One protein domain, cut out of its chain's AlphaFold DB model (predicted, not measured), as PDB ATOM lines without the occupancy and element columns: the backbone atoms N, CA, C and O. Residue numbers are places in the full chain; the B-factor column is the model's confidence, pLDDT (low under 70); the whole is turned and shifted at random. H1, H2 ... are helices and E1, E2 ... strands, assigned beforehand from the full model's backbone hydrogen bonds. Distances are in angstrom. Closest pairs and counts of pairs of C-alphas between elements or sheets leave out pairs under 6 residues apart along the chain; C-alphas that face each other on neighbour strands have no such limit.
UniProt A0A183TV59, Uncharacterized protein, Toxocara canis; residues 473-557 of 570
ATOM      1  N   CYS A 473      29.626 -43.201  26.097       93.56
ATOM      2  CA  CYS A 473      28.406 -42.407  26.098       93.56
ATOM      3  C   CYS A 473      27.268 -43.207  25.465       93.56
ATOM      4  O   CYS A 473      27.437 -43.771  24.381       93.56
ATOM      5  N   ASP A 474      26.120 -43.280  26.135       94.50
ATOM      6  CA  ASP A 474      24.934 -43.928  25.577       94.50
ATOM      7  C   ASP A 474      24.039 -42.969  24.777       94.50
ATOM      8  O   ASP A 474      24.227 -41.752  24.770       94.50
ATOM      9  N   THR A 475      23.036 -43.526  24.096       91.56
ATOM     10  CA  THR A 475      22.071 -42.770  23.279       91.56
ATOM     11  C   THR A 475      21.188 -41.793  24.059       91.56
ATOM     12  O   THR A 475      20.492 -40.990  23.441       91.56
ATOM     13  N   HIS A 476      21.208 -41.837  25.395       89.81
ATOM     14  CA  HIS A 476      20.485 -40.913  26.270       89.81
ATOM     15  C   HIS A 476      21.408 -39.841  26.867       89.81
ATOM     16  O   HIS A 476      20.969 -39.046  27.697       89.81
ATOM     17  N   GLY A 477      22.678 -39.798  26.448       89.62
ATOM     18  CA  GLY A 477      23.652 -38.832  26.943       89.62
ATOM     19  C   GLY A 477      24.159 -39.143  28.354       89.62
ATOM     20  O   GLY A 477      24.648 -38.237  29.033       89.62
ATOM     21  N   VAL A 478      24.066 -40.398  28.810       92.50
ATOM     22  CA  VAL A 478      24.625 -40.840  30.095       92.50
ATOM     23  C   VAL A 478      26.005 -41.459  29.883       92.50
ATOM     24  O   VAL A 478      26.214 -42.324  29.031       92.50
ATOM     25  N   THR A 479      26.971 -41.004  30.686       93.44
ATOM     26  CA  THR A 479      28.337 -41.538  30.673       93.44
ATOM     27  C   THR A 479      28.443 -42.752  31.583       93.44
ATOM     28  O   THR A 479      28.183 -42.661  32.782       93.44
ATOM     29  N   HIS A 480      28.911 -43.869  31.036       93.25
ATOM     30  CA  HIS A 480      29.222 -45.080  31.788       93.25
ATOM     31  C   HIS A 480      30.730 -45.197  31.969       93.25
ATOM     32  O   HIS A 480      31.488 -45.004  31.022       93.25
ATOM     33  N   ALA A 481      31.174 -45.582  33.168       94.06
ATOM     34  CA  ALA A 481      32.597 -45.670  33.510       94.06
ATOM     35  C   ALA A 481      33.392 -46.690  32.669       94.06
ATOM     36  O   ALA A 481      34.613 -46.661  32.666       94.06
ATOM     37  N   SER A 482      32.714 -47.615  31.985       93.06
ATOM     38  CA  SER A 482      33.326 -48.600  31.083       93.06
ATOM     39  C   SER A 482      32.252 -49.250  30.198       93.06
ATOM     40  O   SER A 482      31.074 -49.215  30.579       93.06
ATOM     41  N   PRO A 483      32.625 -50.017  29.156       92.81
ATOM     42  CA  PRO A 483      31.683 -50.856  28.417       92.81
ATOM     43  C   PRO A 483      30.992 -51.920  29.289       92.81
ATOM     44  O   PRO A 483      29.858 -52.294  29.009       92.81
ATOM     45  N   CYS A 484      31.642 -52.401  30.357       93.44
ATOM     46  CA  CYS A 484      31.047 -53.349  31.310       93.44
ATOM     47  C   CYS A 484      29.879 -52.712  32.078       93.44
ATOM     48  O   CYS A 484      28.764 -53.228  32.063       93.44
ATOM     49  N   HIS A 485      30.119 -51.539  32.669       93.56
ATOM     50  CA  HIS A 485      29.091 -50.743  33.342       93.56
ATOM     51  C   HIS A 485      27.916 -50.430  32.399       93.56
ATOM     52  O   HIS A 485      26.763 -50.576  32.796       93.56
ATOM     53  N   PHE A 486      28.198 -50.111  31.130       94.12
ATOM     54  CA  PHE A 486      27.160 -49.947  30.114       94.12
ATOM     55  C   PHE A 486      26.350 -51.231  29.886       94.12
ATOM     56  O   PHE A 486      25.126 -51.167  29.873       94.12
ATOM     57  N   ARG A 487      26.983 -52.407  29.740       92.81
ATOM     58  CA  ARG A 487      26.260 -53.685  29.562       92.81
ATOM     59  C   ARG A 487      25.340 -54.000  30.741       92.81
ATOM     60  O   ARG A 487      24.206 -54.426  30.521       92.81
ATOM     61  N   ASN A 488      25.803 -53.749  31.967       92.06
ATOM     62  CA  ASN A 488      24.990 -53.906  33.172       92.06
ATOM     63  C   ASN A 488      23.744 -53.002  33.117       92.06
ATOM     64  O   ASN A 488      22.628 -53.492  33.298       92.06
ATOM     65  N   THR A 489      23.913 -51.712  32.798       92.38
ATOM     66  CA  THR A 489      22.792 -50.763  32.686       92.38
ATOM     67  C   THR A 489      21.862 -51.093  31.518       92.38
ATOM     68  O   THR A 489      20.642 -51.079  31.679       92.38
ATOM     69  N   LYS A 490      22.423 -51.452  30.356       93.56
ATOM     70  CA  LYS A 490      21.681 -51.838  29.151       93.56
ATOM     71  C   LYS A 490      20.729 -52.992  29.427       93.56
ATOM     72  O   LYS A 490      19.584 -52.930  28.999       93.56
ATOM     73  N   CYS A 491      21.174 -54.017  30.154       92.38
ATOM     74  CA  CYS A 491      20.310 -55.147  30.478       92.38
ATOM     75  C   CYS A 491      19.045 -54.695  31.223       92.38
ATOM     76  O   CYS A 491      17.942 -55.073  30.839       92.38
ATOM     77  N   ILE A 492      19.195 -53.856  32.252       90.75
ATOM     78  CA  ILE A 492      18.062 -53.366  33.047       90.75
ATOM     79  C   ILE A 492      17.163 -52.473  32.185       90.75
ATOM     80  O   ILE A 492      15.946 -52.658  32.171       90.75
ATOM     81  N   TYR A 493      17.764 -51.551  31.426       92.00
ATOM     82  CA  TYR A 493      17.039 -50.640  30.543       92.00
ATOM     83  C   TYR A 493      16.190 -51.404  29.518       92.00
ATOM     84  O   TYR A 493      14.983 -51.187  29.437       92.00
ATOM     85  N   ASP A 494      16.785 -52.354  28.790       91.00
ATOM     86  CA  ASP A 494      16.093 -53.137  27.759       91.00
ATOM     87  C   ASP A 494      14.939 -53.977  28.352       91.00
ATOM     88  O   ASP A 494      13.949 -54.259  27.678       91.00
ATOM     89  N   LYS A 495      15.033 -54.377  29.630       89.12
ATOM     90  CA  LYS A 495      13.966 -55.108  30.340       89.12
ATOM     91  C   LYS A 495      12.846 -54.202  30.858       89.12
ATOM     92  O   LYS A 495      11.716 -54.670  31.008       89.12
ATOM     93  N   MET A 496      13.139 -52.934  31.141       87.19
ATOM     94  CA  MET A 496      12.146 -51.932  31.545       87.19
ATOM     95  C   MET A 496      11.443 -51.294  30.338       87.19
ATOM     96  O   MET A 496      10.266 -50.944  30.428       87.19
ATOM     97  N   HIS A 497      12.127 -51.194  29.195       88.44
ATOM     98  CA  HIS A 497      11.648 -50.510  27.994       88.44
ATOM     99  C   HIS A 497      11.482 -51.474  26.811       88.44
ATOM    100  O   HIS A 497      12.366 -51.634  25.981       88.44
ATOM    101  N   PHE A 498      10.298 -52.077  26.675       80.62
ATOM    102  CA  PHE A 498      10.038 -53.120  25.664       80.62
ATOM    103  C   PHE A 498      10.207 -52.669  24.196       80.62
ATOM    104  O   PHE A 498      10.497 -53.493  23.334       80.62
ATOM    105  N   ASN A 499      10.052 -51.372  23.910       87.81
ATOM    106  CA  ASN A 499      10.132 -50.813  22.551       87.81
ATOM    107  C   ASN A 499      11.421 -50.017  22.283       87.81
ATOM    108  O   ASN A 499      11.534 -49.387  21.234       87.81
ATOM    109  N   ALA A 500      12.374 -50.000  23.216       88.75
ATOM    110  CA  ALA A 500      13.606 -49.233  23.077       88.75
ATOM    111  C   ALA A 500      14.793 -50.048  23.584       88.75
ATOM    112  O   ALA A 500      14.721 -50.670  24.637       88.75
ATOM    113  N   THR A 501      15.899 -50.025  22.844       92.12
ATOM    114  CA  THR A 501      17.144 -50.652  23.297       92.12
ATOM    115  C   THR A 501      18.188 -49.587  23.561       92.12
ATOM    116  O   THR A 501      18.393 -48.693  22.739       92.12
ATOM    117  N   LEU A 502      18.864 -49.680  24.705       94.44
ATOM    118  CA  LEU A 502      19.953 -48.767  25.022       94.44
ATOM    119  C   LEU A 502      21.161 -49.122  24.159       94.44
ATOM    120  O   LEU A 502      21.579 -50.282  24.123       94.44
ATOM    121  N   GLN A 503      21.728 -48.153  23.454       94.62
ATOM    122  CA  GLN A 503      22.899 -48.367  22.606       94.62
ATOM    123  C   GLN A 503      24.021 -47.417  23.009       94.62
ATOM    124  O   GLN A 503      23.784 -46.393  23.648       94.62
ATOM    125  N   ILE A 504      25.251 -47.793  22.662       93.00
ATOM    126  CA  ILE A 504      26.398 -46.894  22.771       93.00
ATOM    127  C   ILE A 504      26.302 -45.920  21.600       93.00
ATOM    128  O   ILE A 504      26.197 -46.359  20.458       93.00
ATOM    129  N   ASP A 505      26.332 -44.625  21.894       91.38
ATOM    130  CA  ASP A 505      26.344 -43.565  20.886       91.38
ATOM    131  C   ASP A 505      27.769 -43.336  20.359       91.38
ATOM    132  O   ASP A 505      28.009 -43.343  19.153       91.38
ATOM    133  N   TYR A 506      28.743 -43.205  21.266       90.06
ATOM    134  CA  TYR A 506      30.171 -43.127  20.942       90.06
ATOM    135  C   TYR A 506      31.058 -43.490  22.144       90.06
ATOM    136  O   TYR A 506      30.610 -43.542  23.293       90.06
ATOM    137  N   THR A 507      32.344 -43.746  21.885       89.94
ATOM    138  CA  THR A 507      33.346 -44.017  22.926       89.94
ATOM    139  C   THR A 507      33.853 -42.726  23.578       89.94
ATOM    140  O   THR A 507      34.005 -41.680  22.940       89.94
ATOM    141  N   GLY A 508      34.138 -42.793  24.877       89.31
ATOM    142  CA  GLY A 508      34.485 -41.654  25.722       89.31
ATOM    143  C   GLY A 508      33.319 -41.152  26.576       89.31
ATOM    144  O   GLY A 508      32.185 -41.608  26.460       89.31
ATOM    145  N   ALA A 509      33.613 -40.193  27.455       90.38
ATOM    146  CA  ALA A 509      32.585 -39.511  28.231       90.38
ATOM    147  C   ALA A 509      31.654 -38.702  27.319       90.38
ATOM    148  O   ALA A 509      32.096 -38.163  26.298       90.38
ATOM    149  N   CYS A 510      30.387 -38.595  27.709       91.88
ATOM    150  CA  CYS A 510      29.423 -37.774  26.996       91.88
ATOM    151  C   CYS A 510      29.863 -36.312  26.974       91.88
ATOM    152  O   CYS A 510      30.360 -35.766  27.962       91.88
ATOM    153  N   CYS A 511      29.647 -35.678  25.829       89.94
ATOM    154  CA  CYS A 511      29.742 -34.236  25.685       89.94
ATOM    155  C   CYS A 511      28.719 -33.539  26.600       89.94
ATOM    156  O   CYS A 511      27.730 -34.143  27.015       89.94
ATOM    157  N   VAL A 512      28.967 -32.267  26.920       85.62
ATOM    158  CA  VAL A 512      28.091 -31.452  27.779       85.62
ATOM    159  C   VAL A 512      26.647 -31.541  27.286       85.62
ATOM    160  O   VAL A 512      26.376 -31.182  26.149       85.62
ATOM    161  N   SER A 513      25.736 -32.024  28.132       75.31
ATOM    162  CA  SER A 513      24.339 -32.304  27.767       75.31
ATOM    163  C   SER A 513      23.353 -31.210  28.190       75.31
ATOM    164  O   SER A 513      22.168 -31.294  27.874       75.31
ATOM    165  N   SER A 514      23.826 -30.171  28.886       82.81
ATOM    166  CA  SER A 514      23.021 -29.026  29.310       82.81
ATOM    167  C   SER A 514      23.766 -27.727  29.022       82.81
ATOM    168  O   SER A 514      24.880 -27.514  29.499       82.81
ATOM    169  N   CYS A 515      23.138 -26.874  28.223       87.50
ATOM    170  CA  CYS A 515      23.583 -25.523  27.925       87.50
ATOM    171  C   CYS A 515      22.514 -24.549  28.408       87.50
ATOM    172  O   CYS A 515      21.328 -24.873  28.394       87.50
ATOM    173  N   ASP A 516      22.937 -23.355  28.812       89.00
ATOM    174  CA  ASP A 516      22.003 -22.265  29.063       89.00
ATOM    175  C   ASP A 516      21.274 -21.886  27.764       89.00
ATOM    176  O   ASP A 516      21.849 -21.906  26.674       89.00
ATOM    177  N   ASP A 517      20.003 -21.533  27.901       86.94
ATOM    178  CA  ASP A 517      19.075 -21.230  26.819       86.94
ATOM    179  C   ASP A 517      19.116 -19.746  26.403       86.94
ATOM    180  O   ASP A 517      18.202 -19.247  25.737       86.94
ATOM    181  N   THR A 518      20.181 -19.026  26.744       90.69
ATOM    182  CA  THR A 518      20.436 -17.659  26.279       90.69
ATOM    183  C   THR A 518      20.832 -17.630  24.799       90.69
ATOM    184  O   THR A 518      21.555 -18.501  24.311       90.69
ATOM    185  N   TRP A 519      20.326 -16.643  24.053       86.69
ATOM    186  CA  TRP A 519      20.595 -16.493  22.619       86.69
ATOM    187  C   TRP A 519      21.787 -15.556  22.370       86.69
ATOM    188  O   TRP A 519      21.713 -14.372  22.680       86.69
ATOM    189  N   ASP A 520      22.848 -16.088  21.761       89.00
ATOM    190  CA  ASP A 520      24.075 -15.381  21.346       89.00
ATOM    191  C   ASP A 520      24.540 -15.889  19.964       89.00
ATOM    192  O   ASP A 520      25.715 -16.149  19.733       89.00
ATOM    193  N   GLY A 521      23.569 -16.162  19.080       86.44
ATOM    194  CA  GLY A 521      23.691 -16.904  17.816       86.44
ATOM    195  C   GLY A 521      25.092 -17.011  17.187       86.44
ATOM    196  O   GLY A 521      25.657 -16.025  16.719       86.44
ATOM    197  N   VAL A 522      25.614 -18.235  17.072       90.19
ATOM    198  CA  VAL A 522      26.887 -18.552  16.390       90.19
ATOM    199  C   VAL A 522      26.634 -19.507  15.228       90.19
ATOM    200  O   VAL A 522      25.629 -20.208  15.238       90.19
ATOM    201  N   CYS A 523      27.518 -19.588  14.235       87.25
ATOM    202  CA  CYS A 523      27.380 -20.574  13.160       87.25
ATOM    203  C   CYS A 523      28.670 -21.332  12.858       87.25
ATOM    204  O   CYS A 523      29.761 -20.893  13.222       87.25
ATOM    205  N   ASP A 524      28.550 -22.502  12.232       85.62
ATOM    206  CA  ASP A 524      29.709 -23.247  11.739       85.62
ATOM    207  C   ASP A 524      30.149 -22.779  10.340       85.62
ATOM    208  O   ASP A 524      29.504 -21.960   9.682       85.62
ATOM    209  N   GLN A 525      31.265 -23.329   9.864       83.88
ATOM    210  CA  GLN A 525      31.798 -23.094   8.514       83.88
ATOM    211  C   GLN A 525      30.877 -23.529   7.361       83.88
ATOM    212  O   GLN A 525      31.128 -23.144   6.222       83.88
ATOM    213  N   ASN A 526      29.831 -24.310   7.643       83.75
ATOM    214  CA  ASN A 526      28.830 -24.740   6.670       83.75
ATOM    215  C   ASN A 526      27.557 -23.871   6.736       83.75
ATOM    216  O   ASN A 526      26.598 -24.142   6.016       83.75
ATOM    217  N   GLY A 527      27.536 -22.839   7.589       83.94
ATOM    218  CA  GLY A 527      26.403 -21.930   7.756       83.94
ATOM    219  C   GLY A 527      25.294 -22.452   8.677       83.94
ATOM    220  O   GLY A 527      24.220 -21.854   8.718       83.94
ATOM    221  N   VAL A 528      25.520 -23.534   9.430       88.62
ATOM    222  CA  VAL A 528      24.553 -24.041  10.417       88.62
ATOM    223  C   VAL A 528      24.547 -23.116  11.630       88.62
ATOM    224  O   VAL A 528      25.599 -22.867  12.211       88.62
ATOM    225  N   LEU A 529      23.372 -22.616  12.021       89.06
ATOM    226  CA  LEU A 529      23.195 -21.700  13.150       89.06
ATOM    227  C   LEU A 529      22.952 -22.463  14.464       89.06
ATOM    228  O   LEU A 529      22.147 -23.390  14.525       89.06
ATOM    229  N   TYR A 530      23.599 -22.014  15.532       88.75
ATOM    230  CA  TYR A 530      23.481 -22.520  16.894       88.75
ATOM    231  C   TYR A 530      23.085 -21.384  17.829       88.75
ATOM    232  O   TYR A 530      23.512 -20.243  17.667       88.75
ATOM    233  N   LYS A 531      22.304 -21.723  18.853       90.19
ATOM    234  CA  LYS A 531      21.729 -20.775  19.811       90.19
ATOM    235  C   LYS A 531      22.768 -19.939  20.563       90.19
ATOM    236  O   LYS A 531      22.572 -18.744  20.747       90.19
ATOM    237  N   ASN A 532      23.869 -20.562  20.970       89.62
ATOM    238  CA  ASN A 532      25.025 -19.908  21.579       89.62
ATOM    239  C   ASN A 532      26.271 -20.799  21.423       89.62
ATOM    240  O   ASN A 532      26.199 -21.920  20.903       89.62
ATOM    241  N   LYS A 533      27.419 -20.314  21.907       88.81
ATOM    242  CA  LYS A 533      28.696 -21.042  21.868       88.81
ATOM    243  C   LYS A 533      28.633 -22.423  22.531       88.81
ATOM    244  O   LYS A 533      29.261 -23.346  22.026       88.81
ATOM    245  N   CYS A 534      27.882 -22.588  23.622       91.00
ATOM    246  CA  CYS A 534      27.759 -23.881  24.301       91.00
ATOM    247  C   CYS A 534      27.110 -24.929  23.387       91.00
ATOM    248  O   CYS A 534      27.670 -26.009  23.207       91.00
ATOM    249  N   TYR A 535      25.998 -24.587  22.724       89.12
ATOM    250  CA  TYR A 535      25.341 -25.490  21.770       89.12
ATOM    251  C   TYR A 535      26.231 -25.848  20.576       89.12
ATOM    252  O   TYR A 535      26.210 -26.994  20.122       89.12
ATOM    253  N   PHE A 536      27.035 -24.897  20.085       88.50
ATOM    254  CA  PHE A 536      28.038 -25.187  19.058       88.50
ATOM    255  C   PHE A 536      29.083 -26.186  19.571       88.50
ATOM    256  O   PHE A 536      29.363 -27.186  18.914       88.50
ATOM    257  N   GLU A 537      29.656 -25.938  20.750       87.44
ATOM    258  CA  GLU A 537      30.721 -26.765  21.325       87.44
ATOM    259  C   GLU A 537      30.247 -28.185  21.643       87.44
ATOM    260  O   GLU A 537      30.961 -29.156  21.382       87.44
ATOM    261  N   MET A 538      29.009 -28.317  22.118       87.31
ATOM    262  CA  MET A 538      28.331 -29.595  22.298       87.31
ATOM    263  C   MET A 538      28.252 -30.369  20.976       87.31
ATOM    264  O   MET A 538      28.694 -31.517  20.909       87.31
ATOM    265  N   LYS A 539      27.757 -29.737  19.900       87.00
ATOM    266  CA  LYS A 539      27.614 -30.398  18.593       87.00
ATOM    267  C   LYS A 539      28.943 -30.708  17.923       87.00
ATOM    268  O   LYS A 539      29.081 -31.781  17.337       87.00
ATOM    269  N   ARG A 540      29.944 -29.846  18.094       86.69
ATOM    270  CA  ARG A 540      31.318 -30.126  17.675       86.69
ATOM    271  C   ARG A 540      31.889 -31.337  18.410       86.69
ATOM    272  O   ARG A 540      32.470 -32.214  17.780       86.69
ATOM    273  N   CYS A 541      31.721 -31.404  19.730       87.69
ATOM    274  CA  CYS A 541      32.186 -32.529  20.537       87.69
ATOM    275  C   CYS A 541      31.531 -33.849  20.101       87.69
ATOM    276  O   CYS A 541      32.249 -34.819  19.849       87.69
ATOM    277  N   GLU A 542      30.201 -33.880  19.936       86.00
ATOM    278  CA  GLU A 542      29.477 -35.064  19.450       86.00
ATOM    279  C   GLU A 542      30.000 -35.517  18.077       86.00
ATOM    280  O   GLU A 542      30.250 -36.703  17.862       86.00
ATOM    281  N   ALA A 543      30.194 -34.576  17.148       82.88
ATOM    282  CA  ALA A 543      30.657 -34.881  15.800       82.88
ATOM    283  C   ALA A 543      32.095 -35.423  15.789       82.88
ATOM    284  O   ALA A 543      32.363 -36.408  15.106       82.88
ATOM    285  N   ASN A 544      32.990 -34.851  16.598       82.62
ATOM    286  CA  ASN A 544      34.367 -35.333  16.738       82.62
ATOM    287  C   ASN A 544      34.431 -36.742  17.347       82.62
ATOM    288  O   ASN A 544      35.295 -37.536  16.983       82.62
ATOM    289  N   ARG A 545      33.538 -37.051  18.297       82.38
ATOM    290  CA  ARG A 545      33.478 -38.359  18.965       82.38
ATOM    291  C   ARG A 545      32.882 -39.449  18.073       82.38
ATOM    292  O   ARG A 545      33.356 -40.579  18.113       82.38
ATOM    293  N   ARG A 546      31.870 -39.118  17.264       81.69
ATOM    294  CA  ARG A 546      31.239 -40.050  16.311       81.69
ATOM    295  C   ARG A 546      32.071 -40.258  15.046       81.69
ATOM    296  O   ARG A 546      32.101 -41.357  14.500       81.69
ATOM    297  N   PHE A 547      32.751 -39.212  14.582       78.50
ATOM    298  CA  PHE A 547      33.510 -39.215  13.337       78.50
ATOM    299  C   PHE A 547      34.931 -38.725  13.623       78.50
ATOM    300  O   PHE A 547      35.172 -37.529  13.768       78.50
ATOM    301  N   ALA A 548      35.891 -39.655  13.660       58.38
ATOM    302  CA  ALA A 548      37.297 -39.422  14.025       58.38
ATOM    303  C   ALA A 548      38.076 -38.439  13.110       58.38
ATOM    304  O   ALA A 548      39.289 -38.295  13.248       58.38
ATOM    305  N   ALA A 549      37.406 -37.760  12.175       55.69
ATOM    306  CA  ALA A 549      37.992 -36.858  11.188       55.69
ATOM    307  C   ALA A 549      37.143 -35.595  10.925       55.69
ATOM    308  O   ALA A 549      37.225 -35.008   9.846       55.69
ATOM    309  N   PHE A 550      36.308 -35.166  11.876       61.12
ATOM    310  CA  PHE A 550      35.494 -33.960  11.709       61.12
ATOM    311  C   PHE A 550      36.177 -32.743  12.352       61.12
ATOM    312  O   PHE A 550      36.555 -32.774  13.517       61.12
ATOM    313  N   SER A 551      36.387 -31.664  11.593       61.75
ATOM    314  CA  SER A 551      36.972 -30.416  12.102       61.75
ATOM    315  C   SER A 551      36.046 -29.253  11.762       61.75
ATOM    316  O   SER A 551      35.994 -28.820  10.611       61.75
ATOM    317  N   GLN A 552      35.293 -28.764  12.753       71.38
ATOM    318  CA  GLN A 552      34.433 -27.579  12.638       71.38
ATOM    319  C   GLN A 552      35.016 -26.384  13.401       71.38
ATOM    320  O   GLN A 552      35.431 -26.500  14.560       71.38
ATOM    321  N   ARG A 553      35.003 -25.211  12.761       74.25
ATOM    322  CA  ARG A 553      35.390 -23.919  13.338       74.25
ATOM    323  C   ARG A 553      34.155 -23.063  13.620       74.25
ATOM    324  O   ARG A 553      33.213 -23.058  12.834       74.25
ATOM    325  N   ILE A 554      34.194 -22.337  14.741       75.62
ATOM    326  CA  ILE A 554      33.197 -21.314  15.084       75.62
ATOM    327  C   ILE A 554      33.381 -20.129  14.147       75.62
ATOM    328  O   ILE A 554      34.491 -19.607  14.026       75.62
ATOM    329  N   LEU A 555      32.284 -19.663  13.565       76.38
ATOM    330  CA  LEU A 555      32.176 -18.365  12.923       76.38
ATOM    331  C   LEU A 555      31.114 -17.540  13.654       76.38
ATOM    332  O   LEU A 555      30.050 -18.033  14.032       76.38
ATOM    333  N   PHE A 556      31.401 -16.258  13.859       73.31
ATOM    334  CA  PHE A 556      30.385 -15.328  14.330       73.31
ATOM    335  C   PHE A 556      29.457 -15.015  13.163       73.31
ATOM    336  O   PHE A 556      29.855 -14.348  12.204       73.31
ATOM    337  N   CYS A 557      28.223 -15.501  13.238       66.19
ATOM    338  CA  CYS A 557      27.203 -15.099  12.292       66.19
ATOM    339  C   CYS A 557      26.867 -13.630  12.557       66.19
ATOM    340  O   CYS A 557      26.304 -13.285  13.593       66.19
TER     341      CYS A 557
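What this domain is: This is residues 473 to 557 of the 570 residues of an uncharacterized protein of Toxocara canis (UniProt A0A183TV59). The domain is an elongated, loosely joined body of two lobes set end to end, with H1, the opening stretch and E1 in one lobe and H2, E2 and the closing stretch in the other. A long stretch without a named element, residues 508 to 521, leads from E1 to E2, while residues 495 to 500 stick out from the first lobe. The printed part has 85 residues with two named helices and two named strands in the order H1, E1, E2, H2; the class is mostly helix, though under half of the residues are in named elements. It is loose, with a radius of gyration of the C-alphas of 15.6 A and spans of 46 by 28 by 22 A.

Where its parts are: H1, residues 483 to 496, is 19.8 A long and begins at C-alpha 483 (31.683, -50.856, 28.417). H2, residues 533 to 546, is 20.0 A long and ends at C-alpha 546 (31.239, -40.050, 16.311). E1 is residues 504 to 507 and E2 residues 522 to 524.

How they stand to each other: H1 and H2 are apart. The closest C-alphas of H1 and E1, Phe 486 and Ile 504, are 8.0 A apart. Those of E1 and H2, Tyr 506 and Arg 546, are 5.7 A apart, and those of E2 and H2, Val 522 and Lys 533, 6.3 A. E1 and E2 pair with no named strand, but residues 473 to 474 pair antiparallel with residues 504 to 506 of E1, and E2 pairs antiparallel with residues 529 to 530 and 554 to 555. Every O i to N i+4 pair is within hydrogen-bond range in H2, and 9 of 10 in H1.

The domain as a whole: The two C-alphas farthest apart, Lys 495 and Phe 556, are 45.9 A apart. The printed part has no cut, and the link from E1 to E2 is long. Mean pLDDT of the printed part is 86.4; residues 548 to 551 and 557 are under 70.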